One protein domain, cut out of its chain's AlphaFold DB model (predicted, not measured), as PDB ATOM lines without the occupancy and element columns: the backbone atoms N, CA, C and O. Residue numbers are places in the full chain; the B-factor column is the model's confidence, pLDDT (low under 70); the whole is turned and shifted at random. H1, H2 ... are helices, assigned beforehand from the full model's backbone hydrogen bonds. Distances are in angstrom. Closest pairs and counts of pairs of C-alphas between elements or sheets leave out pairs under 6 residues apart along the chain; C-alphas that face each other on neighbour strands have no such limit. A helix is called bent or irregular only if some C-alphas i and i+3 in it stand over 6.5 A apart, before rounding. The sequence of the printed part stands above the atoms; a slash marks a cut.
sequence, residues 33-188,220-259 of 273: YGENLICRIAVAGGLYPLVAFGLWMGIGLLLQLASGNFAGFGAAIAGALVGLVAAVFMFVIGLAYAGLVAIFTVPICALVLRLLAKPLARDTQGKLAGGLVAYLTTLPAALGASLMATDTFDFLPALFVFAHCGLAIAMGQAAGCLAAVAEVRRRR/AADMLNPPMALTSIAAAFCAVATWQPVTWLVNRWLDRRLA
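This is residues 33 to 188 and 220 to 259 of the 273 residues of an uncharacterized protein of Botrimarina mediterranea (UniProt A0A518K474). A long helical hairpin, H1 and H2, crosses a second layer formed by bent H3 and long H4, and bent H5 packs on H4 from the side away from the hairpin. H3 and H4 fold back on each other, and the two arms of H5 run on past H4 at a slant. The printed part has 196 residues, all helix by class, with five named helices in the order H1, H2, H3, H4, H5 and no named strand. It is compact, with a radius of gyration of the C-alphas of 18.4 A, yet flat in outline, spanning 58 by 52 by 28 A.

H2, residues 70 to 115, and H1, residues 33 to 66, form a hairpin and touch, closest at the C-alphas of Gly 46 and Leu 95, 3.9 A apart, with a shallow tilt of 26 degrees, opposite ways. By its hydrogen bonds H3, residues 122 to 148, was assigned as one helix, but it is bent: C-alphas 137 and 140 are 7.0 A apart, and its arms are H3a, residues 122 to 137, and H3b, residues 140 to 148. With residues 97 to 110 alone, H2 touches H3a at a steep tilt of 56 degrees, closest at the C-alphas of Val 106 and Ala 129, 5.6 A apart. H4, residues 155 to 187, touches H1, closest at the C-alphas of Leu 37 and Ala 179, 5.0 A apart. H4 also touches H3a, closest at the C-alphas of Gly 126 and Gly 176, 3.9 A apart, opposite ways at a shallow tilt of 34 degrees, only just short of steep. H3b and H4 form a second hairpin, closest at the C-alphas of Ala 142 and Val 161, 6.5 A apart. H5, residues 226 to 259, was also assigned as one helix by its hydrogen bonds but is bent, with C-alphas 241 and 244 7.0 A apart; its arms are H5a, residues 226 to 241, and H5b, residues 244 to 259. H3a, H4 and H5a form a bundle, three lengths of helix side by side. H4 touches H5a, closest at the C-alphas of Gly 166 and Cys 238, 5.6 A apart, and H5b, closest at those of Ala 174 and Val 246, 5.8 A apart. H2 is apart from H4 and from both arms of H5. Every O i to N i+4 pair is within hydrogen-bond range in H3a, H3b, H4, H5a and H5b, against 28 of 30 in H1 and 39 of 42 in H2.

H2 is 59.2 A long, with a kink of 39 degrees near residue 86, and H1 is 47.1 A long, with a kink of 30 degrees near residue 47. H1 begins at C-alpha 33, (42.351, 11.038, 51.041). H4 is 48.0 A long; H3a is 22.0 A, H3b 12.3 A, H5a 22.2 A and H5b 22.3 A, the last ending at C-alpha 259, (57.894, -5.313, 40.251).

The C-alphas farthest apart, those of Ala 71 and Ala 117, are 61.0 A apart. Residues 189 to 219 are not printed, and C-alphas 188 and 220 are 47.8 A apart across this cut. Of the links printed whole, H1 to H2 is tight and H2 to H3 and H3 to H4 are short. The mean pLDDT of the printed part is 81.9, with residues 117 to 120, 145 to 158, 182 to 188, 223 and 227 under 70.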
ATOM      1  N   TYR A  33      42.839  12.411  50.971       80.25
ATOM      2  CA  TYR A  33      42.351  11.038  51.041       80.25
ATOM      3  C   TYR A  33      40.853  10.902  50.711       80.25
ATOM      4  O   TYR A  33      40.501  10.005  49.945       80.25
ATOM      5  N   GLY A  34      39.992  11.761  51.268       83.75
ATOM      6  CA  GLY A  34      38.541  11.719  51.061       83.75
ATOM      7  C   GLY A  34      38.172  11.989  49.606       83.75
ATOM      8  O   GLY A  34      37.460  11.196  48.998       83.75
ATOM      9  N   GLU A  35      38.765  13.024  49.012       86.25
ATOM     10  CA  GLU A  35      38.604  13.352  47.589       86.25
ATOM     11  C   GLU A  35      39.076  12.206  46.686       86.25
ATOM     12  O   GLU A  35      38.349  11.756  45.803       86.25
ATOM     13  N   ASN A  36      40.271  11.655  46.942       87.25
ATOM     14  CA  ASN A  36      40.781  10.520  46.169       87.25
ATOM     15  C   ASN A  36      39.901   9.270  46.307       87.25
ATOM     16  O   ASN A  36      39.817   8.482  45.363       87.25
ATOM     17  N   LEU A  37      39.289   9.057  47.473       88.19
ATOM     18  CA  LEU A  37      38.361   7.958  47.713       88.19
ATOM     19  C   LEU A  37      37.073   8.156  46.913       88.19
ATOM     20  O   LEU A  37      36.702   7.250  46.170       88.19
ATOM     21  N   ILE A  38      36.461   9.341  46.985       91.38
ATOM     22  CA  ILE A  38      35.253   9.699  46.228       91.38
ATOM     23  C   ILE A  38      35.502   9.548  44.724       91.38
ATOM     24  O   ILE A  38      34.780   8.805  44.068       91.38
ATOM     25  N   CYS A  39      36.567  10.147  44.183       92.25
ATOM     26  CA  CYS A  39      36.877  10.066  42.754       92.25
ATOM     27  C   CYS A  39      37.080   8.622  42.281       92.25
ATOM     28  O   CYS A  39      36.627   8.244  41.203       92.25
ATOM     29  N   ARG A  40      37.754   7.781  43.074       91.88
ATOM     30  CA  ARG A  40      37.972   6.372  42.706       91.88
ATOM     31  C   ARG A  40      36.693   5.554  42.764       91.88
ATOM     32  O   ARG A  40      36.519   4.692  41.908       91.88
ATOM     33  N   ILE A  41      35.832   5.811  43.746       91.50
ATOM     34  CA  ILE A  41      34.518   5.172  43.838       91.50
ATOM     35  C   ILE A  41      33.640   5.613  42.660       91.50
ATOM     36  O   ILE A  41      33.059   4.752  42.013       91.50
ATOM     37  N   ALA A  42      33.622   6.902  42.312       93.12
ATOM     38  CA  ALA A  42      32.883   7.424  41.160       93.12
ATOM     39  C   ALA A  42      33.345   6.777  39.844       93.12
ATOM     40  O   ALA A  42      32.536   6.253  39.084       93.12
ATOM     41  N   VAL A  43      34.660   6.713  39.606       93.31
ATOM     42  CA  VAL A  43      35.220   6.027  38.428       93.31
ATOM     43  C   VAL A  43      34.854   4.542  38.420       93.31
ATOM     44  O   VAL A  43      34.538   4.001  37.366       93.31
ATOM     45  N   ALA A  44      34.869   3.869  39.573       89.75
ATOM     46  CA  ALA A  44      34.433   2.478  39.659       89.75
ATOM     47  C   ALA A  44      32.931   2.317  39.383       89.75
ATOM     48  O   ALA A  44      32.559   1.357  38.714       89.75
ATOM     49  N   GLY A  45      32.101   3.263  39.825       87.31
ATOM     50  CA  GLY A  45      30.673   3.322  39.517       87.31
ATOM     51  C   GLY A  45      30.395   3.515  38.029       87.31
ATOM     52  O   GLY A  45      29.515   2.855  37.493       87.31
ATOM     53  N   GLY A  46      31.192   4.328  37.330       89.50
ATOM     54  CA  GLY A  46      31.110   4.446  35.870       89.50
ATOM     55  C   GLY A  46      31.629   3.209  35.133       89.50
ATOM     56  O   GLY A  46      31.038   2.762  34.157       89.50
ATOM     57  N   LEU A  47      32.724   2.602  35.600       92.00
ATOM     58  CA  LEU A  47      33.272   1.385  34.986       92.00
ATOM     59  C   LEU A  47      32.388   0.154  35.212       92.00
ATOM     60  O   LEU A  47      32.449  -0.786  34.421       92.00
ATOM     61  N   TYR A  48      31.599   0.134  36.284       89.69
ATOM     62  CA  TYR A  48      30.784  -1.014  36.659       89.69
ATOM     63  C   TYR A  48      29.806  -1.452  35.557       89.69
ATOM     64  O   TYR A  48      29.879  -2.621  35.178       89.69
ATOM     65  N   PRO A  49      28.976  -0.570  34.962       85.31
ATOM     66  CA  PRO A  49      28.112  -0.937  33.844       85.31
ATOM     67  C   PRO A  49      28.867  -1.542  32.662       85.31
ATOM     68  O   PRO A  49      28.383  -2.501  32.079       85.31
ATOM     69  N   LEU A  50      30.072  -1.051  32.342       89.19
ATOM     70  CA  LEU A  50      30.891  -1.609  31.258       89.19
ATOM     71  C   LEU A  50      31.333  -3.043  31.567       89.19
ATOM     72  O   LEU A  50      31.262  -3.923  30.710       89.19
ATOM     73  N   VAL A  51      31.793  -3.281  32.799       88.81
ATOM     74  CA  VAL A  51      32.239  -4.606  33.253       88.81
ATOM     75  C   VAL A  51      31.060  -5.569  33.331       88.81
ATOM     76  O   VAL A  51      31.163  -6.689  32.839       88.81
ATOM     77  N   ALA A  52      29.946  -5.136  33.919       86.44
ATOM     78  CA  ALA A  52      28.735  -5.934  34.024       86.44
ATOM     79  C   ALA A  52      28.192  -6.274  32.632       86.44
ATOM     80  O   ALA A  52      27.971  -7.445  32.343       86.44
ATOM     81  N   PHE A  53      28.061  -5.284  31.746       85.44
ATOM     82  CA  PHE A  53      27.621  -5.493  30.369       85.44
ATOM     83  C   PHE A  53      28.532  -6.477  29.633       85.44
ATOM     84  O   PHE A  53      28.046  -7.464  29.094       85.44
ATOM     85  N   GLY A  54      29.853  -6.276  29.674       86.06
ATOM     86  CA  GLY A  54      30.808  -7.180  29.031       86.06
ATOM     87  C   GLY A  54      30.742  -8.612  29.569       86.06
ATOM     88  O   GLY A  54      30.792  -9.561  28.788       86.06
ATOM     89  N   LEU A  55      30.583  -8.779  30.886       87.88
ATOM     90  CA  LEU A  55      30.438 -10.091  31.517       87.88
ATOM     91  C   LEU A  55      29.152 -10.788  31.058       87.88
ATOM     92  O   LEU A  55      29.204 -11.933  30.614       87.88
ATOM     93  N   TRP A  56      28.009 -10.104  31.138       83.25
ATOM     94  CA  TRP A  56      26.711 -10.683  30.788       83.25
ATOM     95  C   TRP A  56      26.588 -10.970  29.298       83.25
ATOM     96  O   TRP A  56      26.121 -12.044  28.926       83.25
ATOM     97  N   MET A  57      27.089 -10.071  28.453       85.19
ATOM     98  CA  MET A  57      27.195 -10.311  27.017       85.19
ATOM     99  C   MET A  57      28.071 -11.525  26.718       85.19
ATOM    100  O   MET A  57      27.679 -12.378  25.928       85.19
ATOM    101  N   GLY A  58      29.233 -11.633  27.369       87.12
ATOM    102  CA  GLY A  58      30.123 -12.780  27.210       87.12
ATOM    103  C   GLY A  58      29.444 -14.094  27.593       87.12
ATOM    104  O   GLY A  58      29.495 -15.052  26.826       87.12
ATOM    105  N   ILE A  59      28.754 -14.128  28.737       85.69
ATOM    106  CA  ILE A  59      27.989 -15.301  29.185       85.69
ATOM    107  C   ILE A  59      26.882 -15.640  28.178       85.69
ATOM    108  O   ILE A  59      26.778 -16.789  27.761       85.69
ATOM    109  N   GLY A  60      26.095 -14.654  27.742       83.94
ATOM    110  CA  GLY A  60      25.014 -14.858  26.777       83.94
ATOM    111  C   GLY A  60      25.510 -15.406  25.437       83.94
ATOM    112  O   GLY A  60      24.952 -16.372  24.923       83.94
ATOM    113  N   LEU A  61      26.600 -14.851  24.900       86.62
ATOM    114  CA  LEU A  61      27.214 -15.327  23.657       86.62
ATOM    115  C   LEU A  61      27.753 -16.754  23.793       86.62
ATOM    116  O   LEU A  61      27.551 -17.564  22.891       86.62
ATOM    117  N   LEU A  62      28.399 -17.079  24.917       87.38
ATOM    118  CA  LEU A  62      28.880 -18.435  25.191       87.38
ATOM    119  C   LEU A  62      27.729 -19.441  25.289       87.38
ATOM    120  O   LEU A  62      27.861 -20.547  24.775       87.38
ATOM    121  N   LEU A  63      26.600 -19.061  25.892       86.38
ATOM    122  CA  LEU A  63      25.412 -19.915  25.972       86.38
ATOM    123  C   LEU A  63      24.794 -20.173  24.592       86.38
ATOM    124  O   LEU A  63      24.446 -21.312  24.297       86.38
ATOM    125  N   GLN A  64      24.701 -19.152  23.733       84.94
ATOM    126  CA  GLN A  64      24.206 -19.323  22.357       84.94
ATOM    127  C   GLN A  64      25.152 -20.178  21.505       84.94
ATOM    128  O   GLN A  64      24.705 -20.985  20.692       84.94
ATOM    129  N   LEU A  65      26.465 -20.033  21.704       86.50
ATOM    130  CA  LEU A  65      27.456 -20.865  21.027       86.50
ATOM    131  C   LEU A  65      27.367 -22.326  21.493       86.50
ATOM    132  O   LEU A  65      27.392 -23.236  20.671       86.50
ATOM    133  N   ALA A  66      27.221 -22.549  22.802       88.62
ATOM    134  CA  ALA A  66      27.094 -23.881  23.387       88.62
ATOM    135  C   ALA A  66      25.788 -24.591  22.989       88.62
ATOM    136  O   ALA A  66      25.770 -25.816  22.901       88.62
ATOM    137  N   SER A  67      24.713 -23.844  22.727       89.25
ATOM    138  CA  SER A  67      23.431 -24.399  22.275       89.25
ATOM    139  C   SER A  67      23.373 -24.684  20.769       89.25
ATOM    140  O   SER A  67      22.374 -25.218  20.294       89.25
ATOM    141  N   GLY A  68      24.412 -24.323  20.004       89.25
ATOM    142  CA  GLY A  68      24.430 -24.456  18.542       89.25
ATOM    143  C   GLY A  68      23.479 -23.496  17.814       89.25
ATOM    144  O   GLY A  68      23.247 -23.647  16.614       89.25
ATOM    145  N   ASN A  69      22.924 -22.499  18.507       89.38
ATOM    146  CA  ASN A  69      21.976 -21.545  17.940       89.38
ATOM    147  C   ASN A  69      22.696 -20.371  17.255       89.38
ATOM    148  O   ASN A  69      22.793 -19.264  17.792       89.38
ATOM    149  N   PHE A  70      23.183 -20.595  16.035       85.75
ATOM    150  CA  PHE A  70      23.920 -19.576  15.276       85.75
ATOM    151  C   PHE A  70      23.068 -18.358  14.878       85.75
ATOM    152  O   PHE A  70      23.589 -17.244  14.811       85.75
ATOM    153  N   ALA A  71      21.758 -18.534  14.676       82.88
ATOM    154  CA  ALA A  71      20.844 -17.421  14.414       82.88
ATOM    155  C   ALA A  71      20.694 -16.519  15.654       82.88
ATOM    156  O   ALA A  71      20.830 -15.296  15.560       82.88
ATOM    157  N   GLY A  72      20.505 -17.121  16.833       81.75
ATOM    158  CA  GLY A  72      20.491 -16.406  18.113       81.75
ATOM    159  C   GLY A  72      21.834 -15.752  18.445       81.75
ATOM    160  O   GLY A  72      21.862 -14.651  18.988       81.75
ATOM    161  N   PHE A  73      22.949 -16.378  18.061       83.81
ATOM    162  CA  PHE A  73      24.289 -15.810  18.204       83.81
ATOM    163  C   PHE A  73      24.478 -14.541  17.354       83.81
ATOM    164  O   PHE A  73      24.957 -13.529  17.867       83.81
ATOM    165  N   GLY A  74      24.045 -14.553  16.087       83.62
ATOM    166  CA  GLY A  74      24.087 -13.375  15.215       83.62
ATOM    167  C   GLY A  74      23.258 -12.207  15.758       83.62
ATOM    168  O   GLY A  74      23.750 -11.079  15.841       83.62
ATOM    169  N   ALA A  75      22.034 -12.485  16.220       83.56
ATOM    170  CA  ALA A  75      21.182 -11.487  16.869       83.56
ATOM    171  C   ALA A  75      21.801 -10.948  18.175       83.56
ATOM    172  O   ALA A  75      21.763  -9.743  18.430       83.56
ATOM    173  N   ALA A  76      22.435 -11.812  18.974       83.25
ATOM    174  CA  ALA A  76      23.120 -11.416  20.199       83.25
ATOM    175  C   ALA A  76      24.334 -10.510  19.926       83.25
ATOM    176  O   ALA A  76      24.543  -9.554  20.668       83.25
ATOM    177  N   ILE A  77      25.099 -10.745  18.854       86.19
ATOM    178  CA  ILE A  77      26.188  -9.842  18.433       86.19
ATOM    179  C   ILE A  77      25.634  -8.474  18.024       86.19
ATOM    180  O   ILE A  77      26.173  -7.449  18.444       86.19
ATOM    181  N   ALA A  78      24.555  -8.433  17.241       83.88
ATOM    182  CA  ALA A  78      23.930  -7.170  16.848       83.88
ATOM    183  C   ALA A  78      23.440  -6.379  18.076       83.88
ATOM    184  O   ALA A  78      23.736  -5.190  18.212       83.88
ATOM    185  N   GLY A  79      22.788  -7.057  19.026       83.81
ATOM    186  CA  GLY A  79      22.412  -6.478  20.318       83.81
ATOM    187  C   GLY A  79      23.618  -6.005  21.140       83.81
ATOM    188  O   GLY A  79      23.550  -4.948  21.767       83.81
ATOM    189  N   ALA A  80      24.748  -6.721  21.085       83.25
ATOM    190  CA  ALA A  80      25.997  -6.339  21.752       83.25
ATOM    191  C   ALA A  80      26.518  -4.981  21.274       83.25
ATOM    192  O   ALA A  80      26.963  -4.164  22.081       83.25
ATOM    193  N   LEU A  81      26.468  -4.744  19.961       84.25
ATOM    194  CA  LEU A  81      26.948  -3.510  19.341       84.25
ATOM    195  C   LEU A  81      26.083  -2.314  19.744       84.25
ATOM    196  O   LEU A  81      26.618  -1.268  20.108       84.25
ATOM    197  N   VAL A  82      24.758  -2.483  19.761       83.31
ATOM    198  CA  VAL A  82      23.827  -1.457  20.263       83.31
ATOM    199  C   VAL A  82      24.060  -1.208  21.754       83.31
ATOM    200  O   VAL A  82      24.166  -0.063  22.201       83.31
ATOM    201  N   GLY A  83      24.214  -2.280  22.529       81.94
ATOM    202  CA  GLY A  83      24.479  -2.192  23.957       81.94
ATOM    203  C   GLY A  83      25.827  -1.549  24.291       81.94
ATOM    204  O   GLY A  83      25.935  -0.922  25.338       81.94
ATOM    205  N   LEU A  84      26.827  -1.589  23.401       83.44
ATOM    206  CA  LEU A  84      28.100  -0.881  23.587       83.44
ATOM    207  C   LEU A  84      27.908   0.643  23.632       83.44
ATOM    208  O   LEU A  84      28.528   1.317  24.456       83.44
ATOM    209  N   VAL A  85      27.021   1.187  22.794       84.38
ATOM    210  CA  VAL A  85      26.670   2.618  22.812       84.38
ATOM    211  C   VAL A  85      25.950   2.966  24.114       84.38
ATOM    212  O   VAL A  85      26.321   3.927  24.793       84.38
ATOM    213  N   ALA A  86      24.984   2.136  24.517       84.62
ATOM    214  CA  ALA A  86      24.303   2.289  25.800       84.62
ATOM    215  C   ALA A  86      25.287   2.202  26.982       84.62
ATOM    216  O   ALA A  86      25.159   2.947  27.948       84.62
ATOM    217  N   ALA A  87      26.316   1.357  26.892       84.75
ATOM    218  CA  ALA A  87      27.317   1.175  27.935       84.75
ATOM    219  C   ALA A  87      28.137   2.455  28.184       84.75
ATOM    220  O   ALA A  87      28.424   2.779  29.336       84.75
ATOM    221  N   VAL A  88      28.455   3.233  27.140       87.69
ATOM    222  CA  VAL A  88      29.121   4.544  27.284       87.69
ATOM    223  C   VAL A  88      28.230   5.536  28.031       87.69
ATOM    224  O   VAL A  88      28.694   6.241  28.925       87.69
ATOM    225  N   PHE A  89      26.937   5.568  27.713       89.25
ATOM    226  CA  PHE A  89      25.987   6.426  28.418       89.25
ATOM    227  C   PHE A  89      25.822   6.002  29.885       89.25
ATOM    228  O   PHE A  89      25.909   6.828  30.798       89.25
ATOM    229  N   MET A  90      25.699   4.695  30.126       87.62
ATOM    230  CA  MET A  90      25.633   4.115  31.468       87.62
ATOM    231  C   MET A  90      26.913   4.363  32.269       87.62
ATOM    232  O   MET A  90      26.837   4.525  33.484       87.62
ATOM    233  N   PHE A  91      28.077   4.467  31.619       91.94
ATOM    234  CA  PHE A  91      29.314   4.885  32.279       91.94
ATOM    235  C   PHE A  91      29.199   6.306  32.841       91.94
ATOM    236  O   PHE A  91      29.558   6.532  33.995       91.94
ATOM    237  N   VAL A  92      28.681   7.261  32.062       93.44
ATOM    238  CA  VAL A  92      28.543   8.660  32.505       93.44
ATOM    239  C   VAL A  92      27.530   8.768  33.643       93.44
ATOM    240  O   VAL A  92      27.832   9.377  34.670       93.44
ATOM    241  N   ILE A  93      26.368   8.124  33.501       91.81
ATOM    242  CA  ILE A  93      25.346   8.083  34.555       91.81
ATOM    243  C   ILE A  93      25.898   7.416  35.812       91.81
ATOM    244  O   ILE A  93      25.789   7.975  36.900       91.81
ATOM    245  N   GLY A  94      26.527   6.247  35.674       90.44
ATOM    246  CA  GLY A  94      27.107   5.507  36.791       90.44
ATOM    247  C   GLY A  94      28.185   6.310  37.516       90.44
ATOM    248  O   GLY A  94      28.226   6.316  38.744       90.44
ATOM    249  N   LEU A  95      29.015   7.048  36.774       93.81
ATOM    250  CA  LEU A  95      30.040   7.926  37.334       93.81
ATOM    251  C   LEU A  95      29.424   9.083  38.126       93.81
ATOM    252  O   LEU A  95      29.839   9.329  39.261       93.81
ATOM    253  N   ALA A  96      28.436   9.773  37.552       94.38
ATOM    254  CA  ALA A  96      27.760  10.893  38.201       94.38
ATOM    255  C   ALA A  96      26.985  10.439  39.445       94.38
ATOM    256  O   ALA A  96      27.138  11.019  40.521       94.38
ATOM    257  N   TYR A  97      26.210   9.361  39.325       92.94
ATOM    258  CA  TYR A  97      25.381   8.842  40.407       92.94
ATOM    259  C   TYR A  97      26.220   8.282  41.558       92.94
ATOM    260  O   TYR A  97      26.007   8.653  42.713       92.94
ATOM    261  N   ALA A  98      27.239   7.465  41.268       91.94
ATOM    262  CA  ALA A  98      28.142   6.975  42.306       91.94
ATOM    263  C   ALA A  98      28.963   8.101  42.942       91.94
ATOM    264  O   ALA A  98      29.221   8.054  44.143       91.94
ATOM    265  N   GLY A  99      29.339   9.127  42.171       92.56
ATOM    266  CA  GLY A  99      29.964  10.341  42.692       92.56
ATOM    267  C   GLY A  99      29.063  11.070  43.687       92.56
ATOM    268  O   GLY A  99      29.498  11.352  44.803       92.56
ATOM    269  N   LEU A 100      27.798  11.296  43.325       94.31
ATOM    270  CA  LEU A 100      26.802  11.928  44.190       94.31
ATOM    271  C   LEU A 100      26.622  11.143  45.496       94.31
ATOM    272  O   LEU A 100      26.770  11.706  46.579       94.31
ATOM    273  N   VAL A 101      26.390   9.829  45.411       92.38
ATOM    274  CA  VAL A 101      26.239   8.970  46.596       92.38
ATOM    275  C   VAL A 101      27.517   8.967  47.440       92.38
ATOM    276  O   VAL A 101      27.441   9.029  48.669       92.38
ATOM    277  N   ALA A 102      28.700   8.942  46.821       90.75
ATOM    278  CA  ALA A 102      29.976   8.961  47.530       90.75
ATOM    279  C   ALA A 102      30.218  10.270  48.295       90.75
ATOM    280  O   ALA A 102      30.734  10.208  49.413       90.75
ATOM    281  N   ILE A 103      29.823  11.424  47.743       92.94
ATOM    282  CA  ILE A 103      29.971  12.739  48.392       92.94
ATOM    283  C   ILE A 103      29.264  12.772  49.750       92.94
ATOM    284  O   ILE A 103      29.810  13.338  50.691       92.94
ATOM    285  N   PHE A 104      28.108  12.123  49.890       90.94
ATOM    286  CA  PHE A 104      27.393  12.051  51.169       90.94
ATOM    287  C   PHE A 104      27.845  10.869  52.031       90.94
ATOM    288  O   PHE A 104      28.094  11.003  53.230       90.94
ATOM    289  N   THR A 105      27.998   9.696  51.421       88.81
ATOM    290  CA  THR A 105      28.227   8.442  52.146       88.81
ATOM    291  C   THR A 105      29.623   8.368  52.756       88.81
ATOM    292  O   THR A 105      29.784   7.880  53.877       88.81
ATOM    293  N   VAL A 106      30.653   8.854  52.052       88.31
ATOM    294  CA  VAL A 106      32.041   8.792  52.534       88.31
ATOM    295  C   VAL A 106      32.223   9.636  53.806       88.31
ATOM    296  O   VAL A 106      32.736   9.074  54.780       88.31
ATOM    297  N   PRO A 107      31.782  10.914  53.876       86.44
ATOM    298  CA  PRO A 107      31.836  11.714  55.104       86.44
ATOM    299  C   PRO A 107      31.002  11.153  56.258       86.44
ATOM    300  O   PRO A 107      31.441  11.211  57.407       86.44
ATOM    301  N   ILE A 108      29.832  10.572  55.979       86.56
ATOM    302  CA  ILE A 108      29.004   9.940  57.016       86.56
ATOM    303  C   ILE A 108      29.712   8.707  57.580       86.56
ATOM    304  O   ILE A 108      29.870   8.587  58.793       86.56
ATOM    305  N   CYS A 109      30.208   7.815  56.718       85.19
ATOM    306  CA  CYS A 109      30.950   6.623  57.132       85.19
ATOM    307  C   CYS A 109      32.158   7.011  57.995       85.19
ATOM    308  O   CYS A 109      32.388   6.480  59.076       85.19
ATOM    309  N   ALA A 110      32.894   8.012  57.543       82.81
ATOM    310  CA  ALA A 110      33.981   8.635  58.262       82.81
ATOM    311  C   ALA A 110      33.612   9.167  59.654       82.81
ATOM    312  O   ALA A 110      34.336   8.904  60.619       82.81
ATOM    313  N   LEU A 111      32.511   9.913  59.757       83.06
ATOM    314  CA  LEU A 111      31.995  10.439  61.016       83.06
ATOM    315  C   LEU A 111      31.621   9.296  61.961       83.06
ATOM    316  O   LEU A 111      32.086   9.281  63.096       83.06
ATOM    317  N   VAL A 112      30.884   8.294  61.477       82.12
ATOM    318  CA  VAL A 112      30.504   7.103  62.253       82.12
ATOM    319  C   VAL A 112      31.740   6.376  62.779       82.12
ATOM    320  O   VAL A 112      31.826   6.064  63.964       82.12
ATOM    321  N   LEU A 113      32.752   6.156  61.938       79.69
ATOM    322  CA  LEU A 113      33.985   5.490  62.360       79.69
ATOM    323  C   LEU A 113      34.784   6.307  63.387       79.69
ATOM    324  O   LEU A 113      35.430   5.719  64.256       79.69
ATOM    325  N   ARG A 114      34.733   7.645  63.309       77.38
ATOM    326  CA  ARG A 114      35.310   8.541  64.324       77.38
ATOM    327  C   ARG A 114      34.541   8.458  65.644       77.38
ATOM    328  O   ARG A 114      35.181   8.337  66.684       77.38
ATOM    329  N   LEU A 115      33.209   8.474  65.599       77.50
ATOM    330  CA  LEU A 115      32.344   8.352  66.781       77.50
ATOM    331  C   LEU A 115      32.527   7.004  67.487       77.50
ATOM    332  O   LEU A 115      32.538   6.945  68.709       77.50
ATOM    333  N   LEU A 116      32.781   5.934  66.733       74.44
ATOM    334  CA  LEU A 116      33.098   4.611  67.281       74.44
ATOM    335  C   LEU A 116      34.511   4.515  67.900       74.44
ATOM    336  O   LEU A 116      34.921   3.423  68.303       74.44
ATOM    337  N   ALA A 117      35.259   5.629  67.958       65.19
ATOM    338  CA  ALA A 117      36.593   5.781  68.547       65.19
ATOM    339  C   ALA A 117      37.633   4.747  68.075       65.19
ATOM    340  O   ALA A 117      38.632   4.486  68.749       65.19
ATOM    341  N   LYS A 118      37.425   4.142  66.899       63.91
ATOM    342  CA  LYS A 118      38.262   3.050  66.407       63.91
ATOM    343  C   LYS A 118      39.196   3.551  65.309       63.91
ATOM    344  O   LYS A 118      38.725   3.888  64.219       63.91
ATOM    345  N   PRO A 119      40.523   3.547  65.524       65.50
ATOM    346  CA  PRO A 119      41.470   3.815  64.454       65.50
ATOM    347  C   PRO A 119      41.493   2.611  63.505       65.50
ATOM    348  O   PRO A 119      42.298   1.692  63.642       65.50
ATOM    349  N   LEU A 120      40.567   2.583  62.549       68.62
ATOM    350  CA  LEU A 120      40.605   1.612  61.466       68.62
ATOM    351  C   LEU A 120      41.729   1.967  60.502       68.62
ATOM    352  O   LEU A 120      41.945   3.135  60.164       68.62
ATOM    353  N   ALA A 121      42.423   0.939  60.025       75.56
ATOM    354  CA  ALA A 121      43.360   1.105  58.932       75.56
ATOM    355  C   ALA A 121      42.620   1.681  57.709       75.56
ATOM    356  O   ALA A 121      41.477   1.313  57.419       75.56
ATOM    357  N   ARG A 122      43.255   2.628  57.005       78.12
ATOM    358  CA  ARG A 122      42.625   3.369  55.895       78.12
ATOM    359  C   ARG A 122      42.107   2.447  54.788       78.12
ATOM    360  O   ARG A 122      41.113   2.764  54.159       78.12
ATOM    361  N   ASP A 123      42.732   1.295  54.570       77.25
ATOM    362  CA  ASP A 123      42.268   0.284  53.612       77.25
ATOM    363  C   ASP A 123      40.921  -0.322  54.005       77.25
ATOM    364  O   ASP A 123      40.054  -0.510  53.158       77.25
ATOM    365  N   THR A 124      40.724  -0.572  55.296       79.81
ATOM    366  CA  THR A 124      39.455  -1.039  55.848       79.81
ATOM    367  C   THR A 124      38.388   0.041  55.738       79.81
ATOM    368  O   THR A 124      37.278  -0.252  55.306       79.81
ATOM    369  N   GLN A 125      38.729   1.298  56.035       84.56
ATOM    370  CA  GLN A 125      37.808   2.427  55.851       84.56
ATOM    371  C   GLN A 125      37.405   2.595  54.383       84.56
ATOM    372  O   GLN A 125      36.224   2.730  54.080       84.56
ATOM    373  N   GLY A 126      38.378   2.539  53.468       85.56
ATOM    374  CA  GLY A 126      38.141   2.621  52.032       85.56
ATOM    375  C   GLY A 126      37.238   1.494  51.538       85.56
ATOM    376  O   GLY A 126      36.284   1.764  50.820       85.56
ATOM    377  N   LYS A 127      37.482   0.246  51.962       86.00
ATOM    378  CA  LYS A 127      36.626  -0.905  51.627       86.00
ATOM    379  C   LYS A 127      35.195  -0.739  52.119       86.00
ATOM    380  O   LYS A 127      34.278  -0.975  51.341       86.00
ATOM    381  N   LEU A 128      35.009  -0.329  53.377       87.00
ATOM    382  CA  LEU A 128      33.676  -0.096  53.943       87.00
ATOM    383  C   LEU A 128      32.934   0.973  53.156       87.00
ATOM    384  O   LEU A 128      31.830   0.724  52.690       87.00
ATOM    385  N   ALA A 129      33.564   2.132  52.971       89.56
ATOM    386  CA  ALA A 129      32.954   3.243  52.260       89.56
ATOM    387  C   ALA A 129      32.645   2.874  50.802       89.56
ATOM    388  O   ALA A 129      31.545   3.125  50.329       89.56
ATOM    389  N   GLY A 130      33.580   2.224  50.107       89.31
ATOM    390  CA  GLY A 130      33.391   1.789  48.726       89.31
ATOM    391  C   GLY A 130      32.302   0.728  48.567       89.31
ATOM    392  O   GLY A 130      31.480   0.840  47.666       89.31
ATOM    393  N   GLY A 131      32.258  -0.274  49.452       88.75
ATOM    394  CA  GLY A 131      31.205  -1.291  49.452       88.75
ATOM    395  C   GLY A 131      29.830  -0.716  49.796       88.75
ATOM    396  O   GLY A 131      28.848  -1.081  49.162       88.75
ATOM    397  N   LEU A 132      29.768   0.222  50.748       88.88
ATOM    398  CA  LEU A 132      28.531   0.901  51.129       88.88
ATOM    399  C   LEU A 132      28.004   1.795  50.004       88.88
ATOM    400  O   LEU A 132      26.821   1.729  49.694       88.88
ATOM    401  N   VAL A 133      28.871   2.590  49.364       91.31
ATOM    402  CA  VAL A 133      28.469   3.394  48.201       91.31
ATOM    403  C   VAL A 133      27.962   2.491  47.087       91.31
ATOM    404  O   VAL A 133      26.885   2.748  46.569       91.31
ATOM    405  N   ALA A 134      28.689   1.416  46.764       90.31
ATOM    406  CA  ALA A 134      28.262   0.474  45.737       90.31
ATOM    407  C   ALA A 134      26.876  -0.110  46.041       90.31
ATOM    408  O   ALA A 134      25.998  -0.060  45.184       90.31
ATOM    409  N   TYR A 135      26.653  -0.567  47.275       88.19
ATOM    410  CA  TYR A 135      25.351  -1.061  47.716       88.19
ATOM    411  C   TYR A 135      24.243  -0.016  47.541       88.19
ATOM    412  O   TYR A 135      23.229  -0.308  46.914       88.19
ATOM    413  N   LEU A 136      24.453   1.209  48.035       88.50
ATOM    414  CA  LEU A 136      23.474   2.294  47.926       88.50
ATOM    415  C   LEU A 136      23.194   2.672  46.467       88.50
ATOM    416  O   LEU A 136      22.051   2.954  46.126       88.50
ATOM    417  N   THR A 137      24.204   2.632  45.596       88.12
ATOM    418  CA  THR A 137      24.023   2.915  44.166       88.12
ATOM    419  C   THR A 137      23.279   1.809  43.421       88.12
ATOM    420  O   THR A 137      22.600   2.092  42.441       88.12
ATOM    421  N   THR A 138      23.376   0.554  43.866       85.44
ATOM    422  CA  THR A 138      22.656  -0.570  43.244       85.44
ATOM    423  C   THR A 138      21.309  -0.861  43.895       85.44
ATOM    424  O   THR A 138      20.509  -1.597  43.324       85.44
ATOM    425  N   LEU A 139      21.033  -0.281  45.066       82.38
ATOM    426  CA  LEU A 139      19.802  -0.509  45.818       82.38
ATOM    427  C   LEU A 139      18.532  -0.179  45.012       82.38
ATOM    428  O   LEU A 139      17.633  -1.016  45.019       82.38
ATOM    429  N   PRO A 140      18.438   0.944  44.264       82.00
ATOM    430  CA  PRO A 140      17.251   1.225  43.456       82.00
ATOM    431  C   PRO A 140      17.022   0.192  42.352       82.00
ATOM    432  O   PRO A 140      15.885  -0.177  42.089       82.00
ATOM    433  N   ALA A 141      18.095  -0.309  41.732       76.06
ATOM    434  CA  ALA A 141      17.994  -1.347  40.710       76.06
ATOM    435  C   ALA A 141      17.532  -2.683  41.314       76.06
ATOM    436  O   ALA A 141      16.685  -3.358  40.737       76.06
ATOM    437  N   ALA A 142      18.038  -3.037  42.499       70.56
ATOM    438  CA  ALA A 142      17.588  -4.215  43.234       70.56
ATOM    439  C   ALA A 142      16.115  -4.101  43.664       70.56
ATOM    440  O   ALA A 142      15.385  -5.084  43.583       70.56
ATOM    441  N   LEU A 143      15.676  -2.906  44.075       70.81
ATOM    442  CA  LEU A 143      14.288  -2.624  44.440       70.81
ATOM    443  C   LEU A 143      13.360  -2.654  43.218       70.81
ATOM    444  O   LEU A 143      12.296  -3.253  43.267       70.81
ATOM    445  N   GLY A 144      13.773  -2.064  42.096       71.12
ATOM    446  CA  GLY A 144      13.026  -2.151  40.842       71.12
ATOM    447  C   GLY A 144      12.873  -3.599  40.377       71.12
ATOM    448  O   GLY A 144      11.771  -4.030  40.058       71.12
ATOM    449  N   ALA A 145      13.955  -4.380  40.420       68.06
ATOM    450  CA  ALA A 145      13.911  -5.791  40.059       68.06
ATOM    451  C   ALA A 145      13.040  -6.627  41.012       68.06
ATOM    452  O   ALA A 145      12.336  -7.521  40.552       68.06
ATOM    453  N   SER A 146      13.043  -6.332  42.317       64.94
ATOM    454  CA  SER A 146      12.190  -7.044  43.275       64.94
ATOM    455  C   SER A 146      10.710  -6.693  43.135       64.94
ATOM    456  O   SER A 146       9.872  -7.557  43.361       64.94
ATOM    457  N   LEU A 147      10.380  -5.466  42.720       68.06
ATOM    458  CA  LEU A 147       9.003  -5.051  42.430       68.06
ATOM    459  C   LEU A 147       8.453  -5.665  41.134       68.06
ATOM    460  O   LEU A 147       7.244  -5.826  41.012       68.06
ATOM    461  N   MET A 148       9.320  -6.003  40.174       66.12
ATOM    462  CA  MET A 148       8.924  -6.656  38.917       66.12
ATOM    463  C   MET A 148       8.901  -8.188  38.998       66.12
ATOM    464  O   MET A 148       8.407  -8.833  38.076       66.12
ATOM    465  N   ALA A 149       9.416  -8.780  40.077       62.28
ATOM    466  CA  ALA A 149       9.338 -10.216  40.314       62.28
ATOM    467  C   ALA A 149       7.926 -10.582  40.807       62.28
ATOM    468  O   ALA A 149       7.642 -10.544  42.001       62.28
ATOM    469  N   THR A 150       7.025 -10.890  39.872       57.72
ATOM    470  CA  THR A 150       5.625 -11.247  40.155       57.72
ATOM    471  C   THR A 150       5.449 -12.676  40.666       57.72
ATOM    472  O   THR A 150       4.471 -12.939  41.360       57.72
ATOM    473  N   ASP A 151       6.404 -13.572  40.390       58.97
ATOM    474  CA  ASP A 151       6.353 -14.978  40.797       58.97
ATOM    475  C   ASP A 151       7.513 -15.362  41.725       58.97
ATOM    476  O   ASP A 151       8.688 -15.106  41.456       58.97
ATOM    477  N   THR A 152       7.185 -16.065  42.810       53.75
ATOM    478  CA  THR A 152       8.121 -16.552  43.842       53.75
ATOM    479  C   THR A 152       9.148 -17.571  43.314       53.75
ATOM    480  O   THR A 152      10.075 -17.936  44.037       53.75
ATOM    481  N   PHE A 153       8.992 -18.053  42.074       49.25
ATOM    482  CA  PHE A 153       9.745 -19.177  41.505       49.25
ATOM    483  C   PHE A 153      10.819 -18.808  40.473       49.25
ATOM    484  O   PHE A 153      11.582 -19.686  40.063       49.25
ATOM    485  N   ASP A 154      10.979 -17.533  40.123       57.41
ATOM    486  CA  ASP A 154      12.025 -17.100  39.191       57.41
ATOM    487  C   ASP A 154      13.378 -16.918  39.902       57.41
ATOM    488  O   ASP A 154      13.909 -15.826  40.120       57.41
ATOM    489  N   PHE A 155      13.971 -18.058  40.265       62.94
ATOM    490  CA  PHE A 155      15.283 -18.148  40.906       62.94
ATOM    491  C   PHE A 155      16.406 -17.549  40.043       62.94
ATOM    492  O   PHE A 155      17.349 -16.960  40.574       62.94
ATOM    493  N   LEU A 156      16.313 -17.673  38.713       65.88
ATOM    494  CA  LEU A 156      17.361 -17.214  37.800       65.88
ATOM    495  C   LEU A 156      17.489 -15.680  37.806       65.88
ATOM    496  O   LEU A 156      18.575 -15.201  38.138       65.88
ATOM    497  N   PRO A 157      16.431 -14.890  37.519       68.12
ATOM    498  CA  PRO A 157      16.493 -13.427  37.600       68.12
ATOM    499  C   PRO A 157      16.960 -12.914  38.968       68.12
ATOM    500  O   PRO A 157      17.803 -12.017  39.035       68.12
ATOM    501  N   ALA A 158      16.500 -13.532  40.060       68.25
ATOM    502  CA  ALA A 158      16.941 -13.188  41.409       68.25
ATOM    503  C   ALA A 158      18.450 -13.431  41.611       68.25
ATOM    504  O   ALA A 158      19.153 -12.574  42.156       68.25
ATOM    505  N   LEU A 159      18.975 -14.558  41.118       71.88
ATOM    506  CA  LEU A 159      20.407 -14.862  41.145       71.88
ATOM    507  C   LEU A 159      21.216 -13.861  40.307       71.88
ATOM    508  O   LEU A 159      22.287 -13.436  40.743       71.88
ATOM    509  N   PHE A 160      20.706 -13.445  39.144       73.38
ATOM    510  CA  PHE A 160      21.339 -12.420  38.306       73.38
ATOM    511  C   PHE A 160      21.429 -11.076  39.032       73.38
ATOM    512  O   PHE A 160      22.508 -10.482  39.078       73.38
ATOM    513  N   VAL A 161      20.339 -10.618  39.653       74.31
ATOM    514  CA  VAL A 161      20.306  -9.374  40.444       74.31
ATOM    515  C   VAL A 161      21.275  -9.463  41.621       74.31
ATOM    516  O   VAL A 161      22.049  -8.537  41.869       74.31
ATOM    517  N   PHE A 162      21.299 -10.601  42.311       75.19
ATOM    518  CA  PHE A 162      22.217 -10.829  43.418       75.19
ATOM    519  C   PHE A 162      23.687 -10.798  42.975       75.19
ATOM    520  O   PHE A 162      24.508 -10.111  43.586       75.19
ATOM    521  N   ALA A 163      24.019 -11.473  41.871       80.12
ATOM    522  CA  ALA A 163      25.353 -11.448  41.281       80.12
ATOM    523  C   ALA A 163      25.750 -10.032  40.827       80.12
ATOM    524  O   ALA A 163      26.896  -9.620  41.028       80.12
ATOM    525  N   HIS A 164      24.804  -9.266  40.276       82.06
ATOM    526  CA  HIS A 164      24.987  -7.871  39.876       82.06
ATOM    527  C   HIS A 164      25.389  -7.009  41.086       82.06
ATOM    528  O   HIS A 164      26.442  -6.364  41.067       82.06
ATOM    529  N   CYS A 165      24.621  -7.077  42.176       82.06
ATOM    530  CA  CYS A 165      24.905  -6.373  43.430       82.06
ATOM    531  C   CYS A 165      26.235  -6.811  44.062       82.06
ATOM    532  O   CYS A 165      27.037  -5.972  44.480       82.06
ATOM    533  N   GLY A 166      26.515  -8.116  44.092       84.81
ATOM    534  CA  GLY A 166      27.770  -8.658  44.611       84.81
ATOM    535  C   GLY A 166      28.992  -8.150  43.840       84.81
ATOM    536  O   GLY A 166      29.986  -7.739  44.447       84.81
ATOM    537  N   LEU A 167      28.904  -8.101  42.507       87.62
ATOM    538  CA  LEU A 167      29.947  -7.542  41.645       87.62
ATOM    539  C   LEU A 167      30.164  -6.047  41.916       87.62
ATOM    540  O   LEU A 167      31.313  -5.611  42.025       87.62
ATOM    541  N   ALA A 168      29.084  -5.274  42.068       88.00
ATOM    542  CA  ALA A 168      29.168  -3.847  42.377       88.00
ATOM    543  C   ALA A 168      29.890  -3.611  43.705       88.00
ATOM    544  O   ALA A 168      30.839  -2.826  43.770       88.00
ATOM    545  N   ILE A 169      29.498  -4.342  44.752       89.50
ATOM    546  CA  ILE A 169      30.120  -4.271  46.080       89.50
ATOM    547  C   ILE A 169      31.608  -4.613  45.993       89.50
ATOM    548  O   ILE A 169      32.437  -3.873  46.529       89.50
ATOM    549  N   ALA A 170      31.976  -5.680  45.278       88.88
ATOM    550  CA  ALA A 170      33.373  -6.059  45.089       88.88
ATOM    551  C   ALA A 170      34.183  -4.963  44.369       88.88
ATOM    552  O   ALA A 170      35.304  -4.646  44.783       88.88
ATOM    553  N   MET A 171      33.619  -4.339  43.328       91.12
ATOM    554  CA  MET A 171      34.251  -3.225  42.613       91.12
ATOM    555  C   MET A 171      34.396  -1.981  43.494       91.12
ATOM    556  O   MET A 171      35.475  -1.381  43.528       91.12
ATOM    557  N   GLY A 172      33.364  -1.632  44.264       88.31
ATOM    558  CA  GLY A 172      33.402  -0.538  45.233       88.31
ATOM    559  C   GLY A 172      34.477  -0.754  46.299       88.31
ATOM    560  O   GLY A 172      35.310   0.122  46.542       88.31
ATOM    561  N   GLN A 173      34.545  -1.955  46.878       89.69
ATOM    562  CA  GLN A 173      35.590  -2.336  47.830       89.69
ATOM    563  C   GLN A 173      36.994  -2.256  47.216       89.69
ATOM    564  O   GLN A 173      37.925  -1.768  47.861       89.69
ATOM    565  N   ALA A 174      37.161  -2.698  45.965       89.31
ATOM    566  CA  ALA A 174      38.437  -2.636  45.256       89.31
ATOM    567  C   ALA A 174      38.882  -1.184  45.027       89.31
ATOM    568  O   ALA A 174      40.042  -0.842  45.280       89.31
ATOM    569  N   ALA A 175      37.960  -0.314  44.611       89.62
ATOM    570  CA  ALA A 175      38.203   1.113  44.431       89.62
ATOM    571  C   ALA A 175      38.613   1.790  45.746       89.62
ATOM    572  O   ALA A 175      39.608   2.522  45.790       89.62
ATOM    573  N   GLY A 176      37.910   1.463  46.830       85.88
ATOM    574  CA  GLY A 176      38.217   1.921  48.178       85.88
ATOM    575  C   GLY A 176      39.597   1.482  48.672       85.88
ATOM    576  O   GLY A 176      40.383   2.296  49.164       85.88
ATOM    577  N   CYS A 177      39.950   0.213  48.456       85.69
ATOM    578  CA  CYS A 177      41.295  -0.316  48.698       85.69
ATOM    579  C   CYS A 177      42.370   0.464  47.924       85.69
ATOM    580  O   CYS A 177      43.407   0.834  48.479       85.69
ATOM    581  N   LEU A 178      42.139   0.735  46.636       86.19
ATOM    582  CA  LEU A 178      43.086   1.458  45.786       86.19
ATOM    583  C   LEU A 178      43.281   2.914  46.231       86.19
ATOM    584  O   LEU A 178      44.404   3.422  46.151       86.19
ATOM    585  N   ALA A 179      42.229   3.570  46.727       84.00
ATOM    586  CA  ALA A 179      42.312   4.909  47.310       84.00
ATOM    587  C   ALA A 179      43.222   4.928  48.542       84.00
ATOM    588  O   ALA A 179      44.157   5.728  48.624       84.00
ATOM    589  N   ALA A 180      43.013   3.977  49.453       78.94
ATOM    590  CA  ALA A 180      43.838   3.822  50.642       78.94
ATOM    591  C   ALA A 180      45.305   3.548  50.312       78.94
ATOM    592  O   ALA A 180      46.195   4.117  50.939       78.94
ATOM    593  N   VAL A 181      45.585   2.739  49.291       74.06
ATOM    594  CA  VAL A 181      46.957   2.448  48.859       74.06
ATOM    595  C   VAL A 181      47.644   3.667  48.262       74.06
ATOM    596  O   VAL A 181      48.830   3.880  48.528       74.06
ATOM    597  N   ALA A 182      46.941   4.440  47.431       68.12
ATOM    598  CA  ALA A 182      47.497   5.651  46.831       68.12
ATOM    599  C   ALA A 182      48.006   6.604  47.920       68.12
ATOM    600  O   ALA A 182      49.098   7.157  47.810       68.12
ATOM    601  N   GLU A 183      47.255   6.699  49.010       68.81
ATOM    602  CA  GLU A 183      47.576   7.528  50.156       68.81
ATOM    603  C   GLU A 183      48.650   6.912  51.075       68.81
ATOM    604  O   GLU A 183      49.598   7.596  51.468       68.81
ATOM    605  N   VAL A 184      48.568   5.609  51.387       62.84
ATOM    606  CA  VAL A 184      49.598   4.906  52.178       62.84
ATOM    607  C   VAL A 184      50.951   5.027  51.491       62.84
ATOM    608  O   VAL A 184      51.921   5.358  52.157       62.84
ATOM    609  N   ARG A 185      51.024   4.874  50.163       62.66
ATOM    610  CA  ARG A 185      52.275   5.031  49.403       62.66
ATOM    611  C   ARG A 185      52.792   6.466  49.350       62.66
ATOM    612  O   ARG A 185      54.004   6.634  49.252       62.66
ATOM    613  N   ARG A 186      51.915   7.477  49.416       57.84
ATOM    614  CA  ARG A 186      52.330   8.885  49.548       57.84
ATOM    615  C   ARG A 186      52.972   9.153  50.908       57.84
ATOM    616  O   ARG A 186      53.907   9.940  50.974       57.84
ATOM    617  N   ARG A 187      52.505   8.496  51.980       53.25
ATOM    618  CA  ARG A 187      52.944   8.802  53.354       53.25
ATOM    619  C   ARG A 187      53.929   7.799  53.981       53.25
ATOM    620  O   ARG A 187      54.665   8.209  54.872       53.25
ATOM    621  N   ARG A 188      53.983   6.518  53.573       54.75
ATOM    622  CA  ARG A 188      54.903   5.468  54.095       54.75
ATOM    623  C   ARG A 188      55.170   4.322  53.090       54.75
ATOM    624  O   ARG A 188      54.293   3.902  52.344       54.75
ATOM    625  N   ALA A 220       8.292   2.525  58.104       83.56
ATOM    626  CA  ALA A 220       7.316   3.615  58.106       83.56
ATOM    627  C   ALA A 220       7.004   4.143  56.694       83.56
ATOM    628  O   ALA A 220       5.911   4.642  56.458       83.56
ATOM    629  N   ALA A 221       7.952   4.022  55.763       80.75
ATOM    630  CA  ALA A 221       7.770   4.368  54.358       80.75
ATOM    631  C   ALA A 221       7.193   3.219  53.502       80.75
ATOM    632  O   ALA A 221       7.203   3.336  52.280       80.75
ATOM    633  N   ASP A 222       6.781   2.095  54.107       76.69
ATOM    634  CA  ASP A 222       6.397   0.845  53.421       76.69
ATOM    635  C   ASP A 222       7.449   0.322  52.421       76.69
ATOM    636  O   ASP A 222       7.176  -0.478  51.527       76.69
ATOM    637  N   MET A 223       8.705   0.733  52.597       68.62
ATOM    638  CA  MET A 223       9.820   0.307  51.756       68.62
ATOM    639  C   MET A 223      10.460  -0.987  52.258       68.62
ATOM    640  O   MET A 223      11.100  -1.692  51.485       68.62
ATOM    641  N   LEU A 224      10.284  -1.342  53.536       71.38
ATOM    642  CA  LEU A 224      10.855  -2.558  54.121       71.38
ATOM    643  C   LEU A 224      10.018  -3.806  53.794       71.38
ATOM    644  O   LEU A 224       9.384  -4.397  54.667       71.38
ATOM    645  N   ASN A 225      10.046  -4.230  52.533       71.62
ATOM    646  CA  ASN A 225       9.471  -5.508  52.119       71.62
ATOM    647  C   ASN A 225      10.455  -6.681  52.372       71.62
ATOM    648  O   ASN A 225      11.672  -6.470  52.466       71.62
ATOM    649  N   PRO A 226       9.968  -7.935  52.505       72.69
ATOM    650  CA  PRO A 226      10.835  -9.098  52.719       72.69
ATOM    651  C   PRO A 226      11.952  -9.254  51.668       72.69
ATOM    652  O   PRO A 226      13.086  -9.532  52.070       72.69
ATOM    653  N   PRO A 227      11.712  -9.005  50.363       69.06
ATOM    654  CA  PRO A 227      12.777  -8.994  49.362       69.06
ATOM    655  C   PRO A 227      13.893  -7.991  49.674       69.06
ATOM    656  O   PRO A 227      15.059  -8.363  49.626       69.06
ATOM    657  N   MET A 228      13.567  -6.756  50.063       70.56
ATOM    658  CA  MET A 228      14.551  -5.722  50.396       70.56
ATOM    659  C   MET A 228      15.363  -6.084  51.645       70.56
ATOM    660  O   MET A 228      16.573  -5.839  51.701       70.56
ATOM    661  N   ALA A 229      14.730  -6.702  52.646       74.81
ATOM    662  CA  ALA A 229      15.429  -7.211  53.823       74.81
ATOM    663  C   ALA A 229      16.411  -8.333  53.446       74.81
ATOM    664  O   ALA A 229      17.581  -8.293  53.837       74.81
ATOM    665  N   LEU A 230      15.971  -9.291  52.624       74.06
ATOM    666  CA  LEU A 230      16.810 -10.381  52.128       74.06
ATOM    667  C   LEU A 230      17.965  -9.863  51.265       74.06
ATOM    668  O   LEU A 230      19.104 -10.266  51.490       74.06
ATOM    669  N   THR A 231      17.727  -8.923  50.346       73.75
ATOM    670  CA  THR A 231      18.794  -8.325  49.531       73.75
ATOM    671  C   THR A 231      19.786  -7.546  50.385       73.75
ATOM    672  O   THR A 231      20.981  -7.600  50.110       73.75
ATOM    673  N   SER A 232      19.333  -6.871  51.446       78.06
ATOM    674  CA  SER A 232      20.211  -6.166  52.393       78.06
ATOM    675  C   SER A 232      21.119  -7.137  53.156       78.06
ATOM    676  O   SER A 232      22.328  -6.915  53.254       78.06
ATOM    677  N   ILE A 233      20.559  -8.241  53.664       81.31
ATOM    678  CA  ILE A 233      21.314  -9.297  54.360       81.31
ATOM    679  C   ILE A 233      22.309  -9.950  53.402       81.31
ATOM    680  O   ILE A 233      23.485 -10.114  53.728       81.31
ATOM    681  N   ALA A 234      21.853 -10.288  52.201       77.88
ATOM    682  CA  ALA A 234      22.669 -10.947  51.202       77.88
ATOM    683  C   ALA A 234      23.791 -10.017  50.701       77.88
ATOM    684  O   ALA A 234      24.929 -10.455  50.543       77.88
ATOM    685  N   ALA A 235      23.531  -8.715  50.556       81.19
ATOM    686  CA  ALA A 235      24.548  -7.706  50.267       81.19
ATOM    687  C   ALA A 235      25.584  -7.584  51.394       81.19
ATOM    688  O   ALA A 235      26.783  -7.508  51.118       81.19
ATOM    689  N   ALA A 236      25.155  -7.614  52.660       82.69
ATOM    690  CA  ALA A 236      26.070  -7.627  53.799       82.69
ATOM    691  C   ALA A 236      26.952  -8.886  53.794       82.69
ATOM    692  O   ALA A 236      28.167  -8.792  53.982       82.69
ATOM    693  N   PHE A 237      26.369 -10.052  53.500       84.31
ATOM    694  CA  PHE A 237      27.113 -11.298  53.336       84.31
ATOM    695  C   PHE A 237      28.117 -11.209  52.180       84.31
ATOM    696  O   PHE A 237      29.294 -11.509  52.378       84.31
ATOM    697  N   CYS A 238      27.700 -10.716  51.008       84.94
ATOM    698  CA  CYS A 238      28.586 -10.460  49.872       84.94
ATOM    699  C   CYS A 238      29.741  -9.547  50.260       84.94
ATOM    700  O   CYS A 238      30.887  -9.891  49.996       84.94
ATOM    701  N   ALA A 239      29.467  -8.428  50.931       84.44
ATOM    702  CA  ALA A 239      30.496  -7.493  51.362       84.44
ATOM    703  C   ALA A 239      31.552  -8.160  52.256       84.44
ATOM    704  O   ALA A 239      32.741  -7.858  52.132       84.44
ATOM    705  N   VAL A 240      31.152  -9.075  53.138       85.44
ATOM    706  CA  VAL A 240      32.088  -9.835  53.976       85.44
ATOM    707  C   VAL A 240      32.834 -10.887  53.150       85.44
ATOM    708  O   VAL A 240      34.061 -10.974  53.235       85.44
ATOM    709  N   ALA A 241      32.126 -11.647  52.314       86.06
ATOM    710  CA  ALA A 241      32.692 -12.717  51.496       86.06
ATOM    711  C   ALA A 241      33.713 -12.196  50.468       86.06
ATOM    712  O   ALA A 241      34.771 -12.798  50.277       86.06
ATOM    713  N   THR A 242      33.457 -11.042  49.845       87.00
ATOM    714  CA  THR A 242      34.350 -10.431  48.846       87.00
ATOM    715  C   THR A 242      35.542  -9.719  49.474       87.00
ATOM    716  O   THR A 242      36.524  -9.436  48.786       87.00
ATOM    717  N   TRP A 243      35.525  -9.480  50.784       83.00
ATOM    718  CA  TRP A 243      36.521  -8.663  51.466       83.00
ATOM    719  C   TRP A 243      37.959  -9.179  51.317       83.00
ATOM    720  O   TRP A 243      38.872  -8.424  50.957       83.00
ATOM    721  N   GLN A 244      38.181 -10.465  51.617       84.81
ATOM    722  CA  GLN A 244      39.504 -11.094  51.529       84.81
ATOM    723  C   GLN A 244      39.951 -11.274  50.070       84.81
ATOM    724  O   GLN A 244      41.058 -10.821  49.755       84.81
ATOM    725  N   PRO A 245      39.117 -11.821  49.155       86.69
ATOM    726  CA  PRO A 245      39.466 -11.928  47.738       86.69
ATOM    727  C   PRO A 245      39.841 -10.587  47.104       86.69
ATOM    728  O   PRO A 245      40.880 -10.484  46.449       86.69
ATOM    729  N   VAL A 246      39.054  -9.534  47.346       86.62
ATOM    730  CA  VAL A 246      39.315  -8.190  46.814       86.62
ATOM    731  C   VAL A 246      40.629  -7.639  47.361       86.62
ATOM    732  O   VAL A 246      41.459  -7.137  46.603       86.62
ATOM    733  N   THR A 247      40.865  -7.772  48.670       82.25
ATOM    734  CA  THR A 247      42.115  -7.311  49.295       82.25
ATOM    735  C   THR A 247      43.327  -8.040  48.710       82.25
ATOM    736  O   THR A 247      44.324  -7.403  48.356       82.25
ATOM    737  N   TRP A 248      43.245  -9.364  48.564       86.56
ATOM    738  CA  TRP A 248      44.300 -10.175  47.961       86.56
ATOM    739  C   TRP A 248      44.563  -9.782  46.505       86.56
ATOM    740  O   TRP A 248      45.718  -9.570  46.127       86.56
ATOM    741  N   LEU A 249      43.510  -9.621  45.699       87.88
ATOM    742  CA  LEU A 249      43.624  -9.281  44.282       87.88
ATOM    743  C   LEU A 249      44.272  -7.907  44.094       87.88
ATOM    744  O   LEU A 249      45.201  -7.762  43.292       87.88
ATOM    745  N   VAL A 250      43.832  -6.913  44.870       86.25
ATOM    746  CA  VAL A 250      44.405  -5.564  44.842       86.25
ATOM    747  C   VAL A 250      45.875  -5.602  45.258       86.25
ATOM    748  O   VAL A 250      46.714  -5.051  44.544       86.25
ATOM    749  N   ASN A 251      46.228  -6.304  46.339       84.12
ATOM    750  CA  ASN A 251      47.623  -6.461  46.764       84.12
ATOM    751  C   ASN A 251      48.483  -7.126  45.681       84.12
ATOM    752  O   ASN A 251      49.531  -6.599  45.308       84.12
ATOM    753  N   ARG A 252      48.005  -8.223  45.087       87.19
ATOM    754  CA  ARG A 252      48.714  -8.936  44.018       87.19
ATOM    755  C   ARG A 252      48.927  -8.057  42.787       87.19
ATOM    756  O   ARG A 252      50.014  -8.052  42.199       87.19
ATOM    757  N   TRP A 253      47.915  -7.294  42.379       88.12
ATOM    758  CA  TRP A 253      48.019  -6.349  41.265       88.12
ATOM    759  C   TRP A 253      49.035  -5.236  41.555       88.12
ATOM    760  O   TRP A 253      49.855  -4.881  40.699       88.12
ATOM    761  N   LEU A 254      49.029  -4.720  42.782       83.94
ATOM    762  CA  LEU A 254      49.953  -3.694  43.248       83.94
ATOM    763  C   LEU A 254      51.402  -4.175  43.281       83.94
ATOM    764  O   LEU A 254      52.288  -3.422  42.864       83.94
ATOM    765  N   ASP A 255      51.637  -5.399  43.741       85.75
ATOM    766  CA  ASP A 255      52.958  -6.023  43.777       85.75
ATOM    767  C   ASP A 255      53.498  -6.240  42.363       85.75
ATOM    768  O   ASP A 255      54.635  -5.866  42.066       85.75
ATOM    769  N   ARG A 256      52.655  -6.711  41.433       88.62
ATOM    770  CA  ARG A 256      53.011  -6.825  40.007       88.62
ATOM    771  C   ARG A 256      53.396  -5.474  39.402       88.62
ATOM    772  O   ARG A 256      54.401  -5.378  38.695       88.62
ATOM    773  N   ARG A 257      52.634  -4.410  39.678       86.19
ATOM    774  CA  ARG A 257      52.965  -3.056  39.194       86.19
ATOM    775  C   ARG A 257      54.272  -2.533  39.787       86.19
ATOM    776  O   ARG A 257      55.046  -1.899  39.070       86.19
ATOM    777  N   LEU A 258      54.545  -2.804  41.063       83.56
ATOM    778  CA  LEU A 258      55.813  -2.431  41.693       83.56
ATOM    779  C   LEU A 258      56.995  -3.190  41.095       83.56
ATOM    780  O   LEU A 258      58.004  -2.564  40.778       83.56
ATOM    781  N   ALA A 259      56.863  -4.500  40.886       86.81
ATOM    782  CA  ALA A 259      57.894  -5.313  40.251       86.81
ATOM    783  C   ALA A 259      58.228  -4.792  38.843       86.81
ATOM    784  O   ALA A 259      59.399  -4.601  38.522       86.81
TER     785      ALA A 259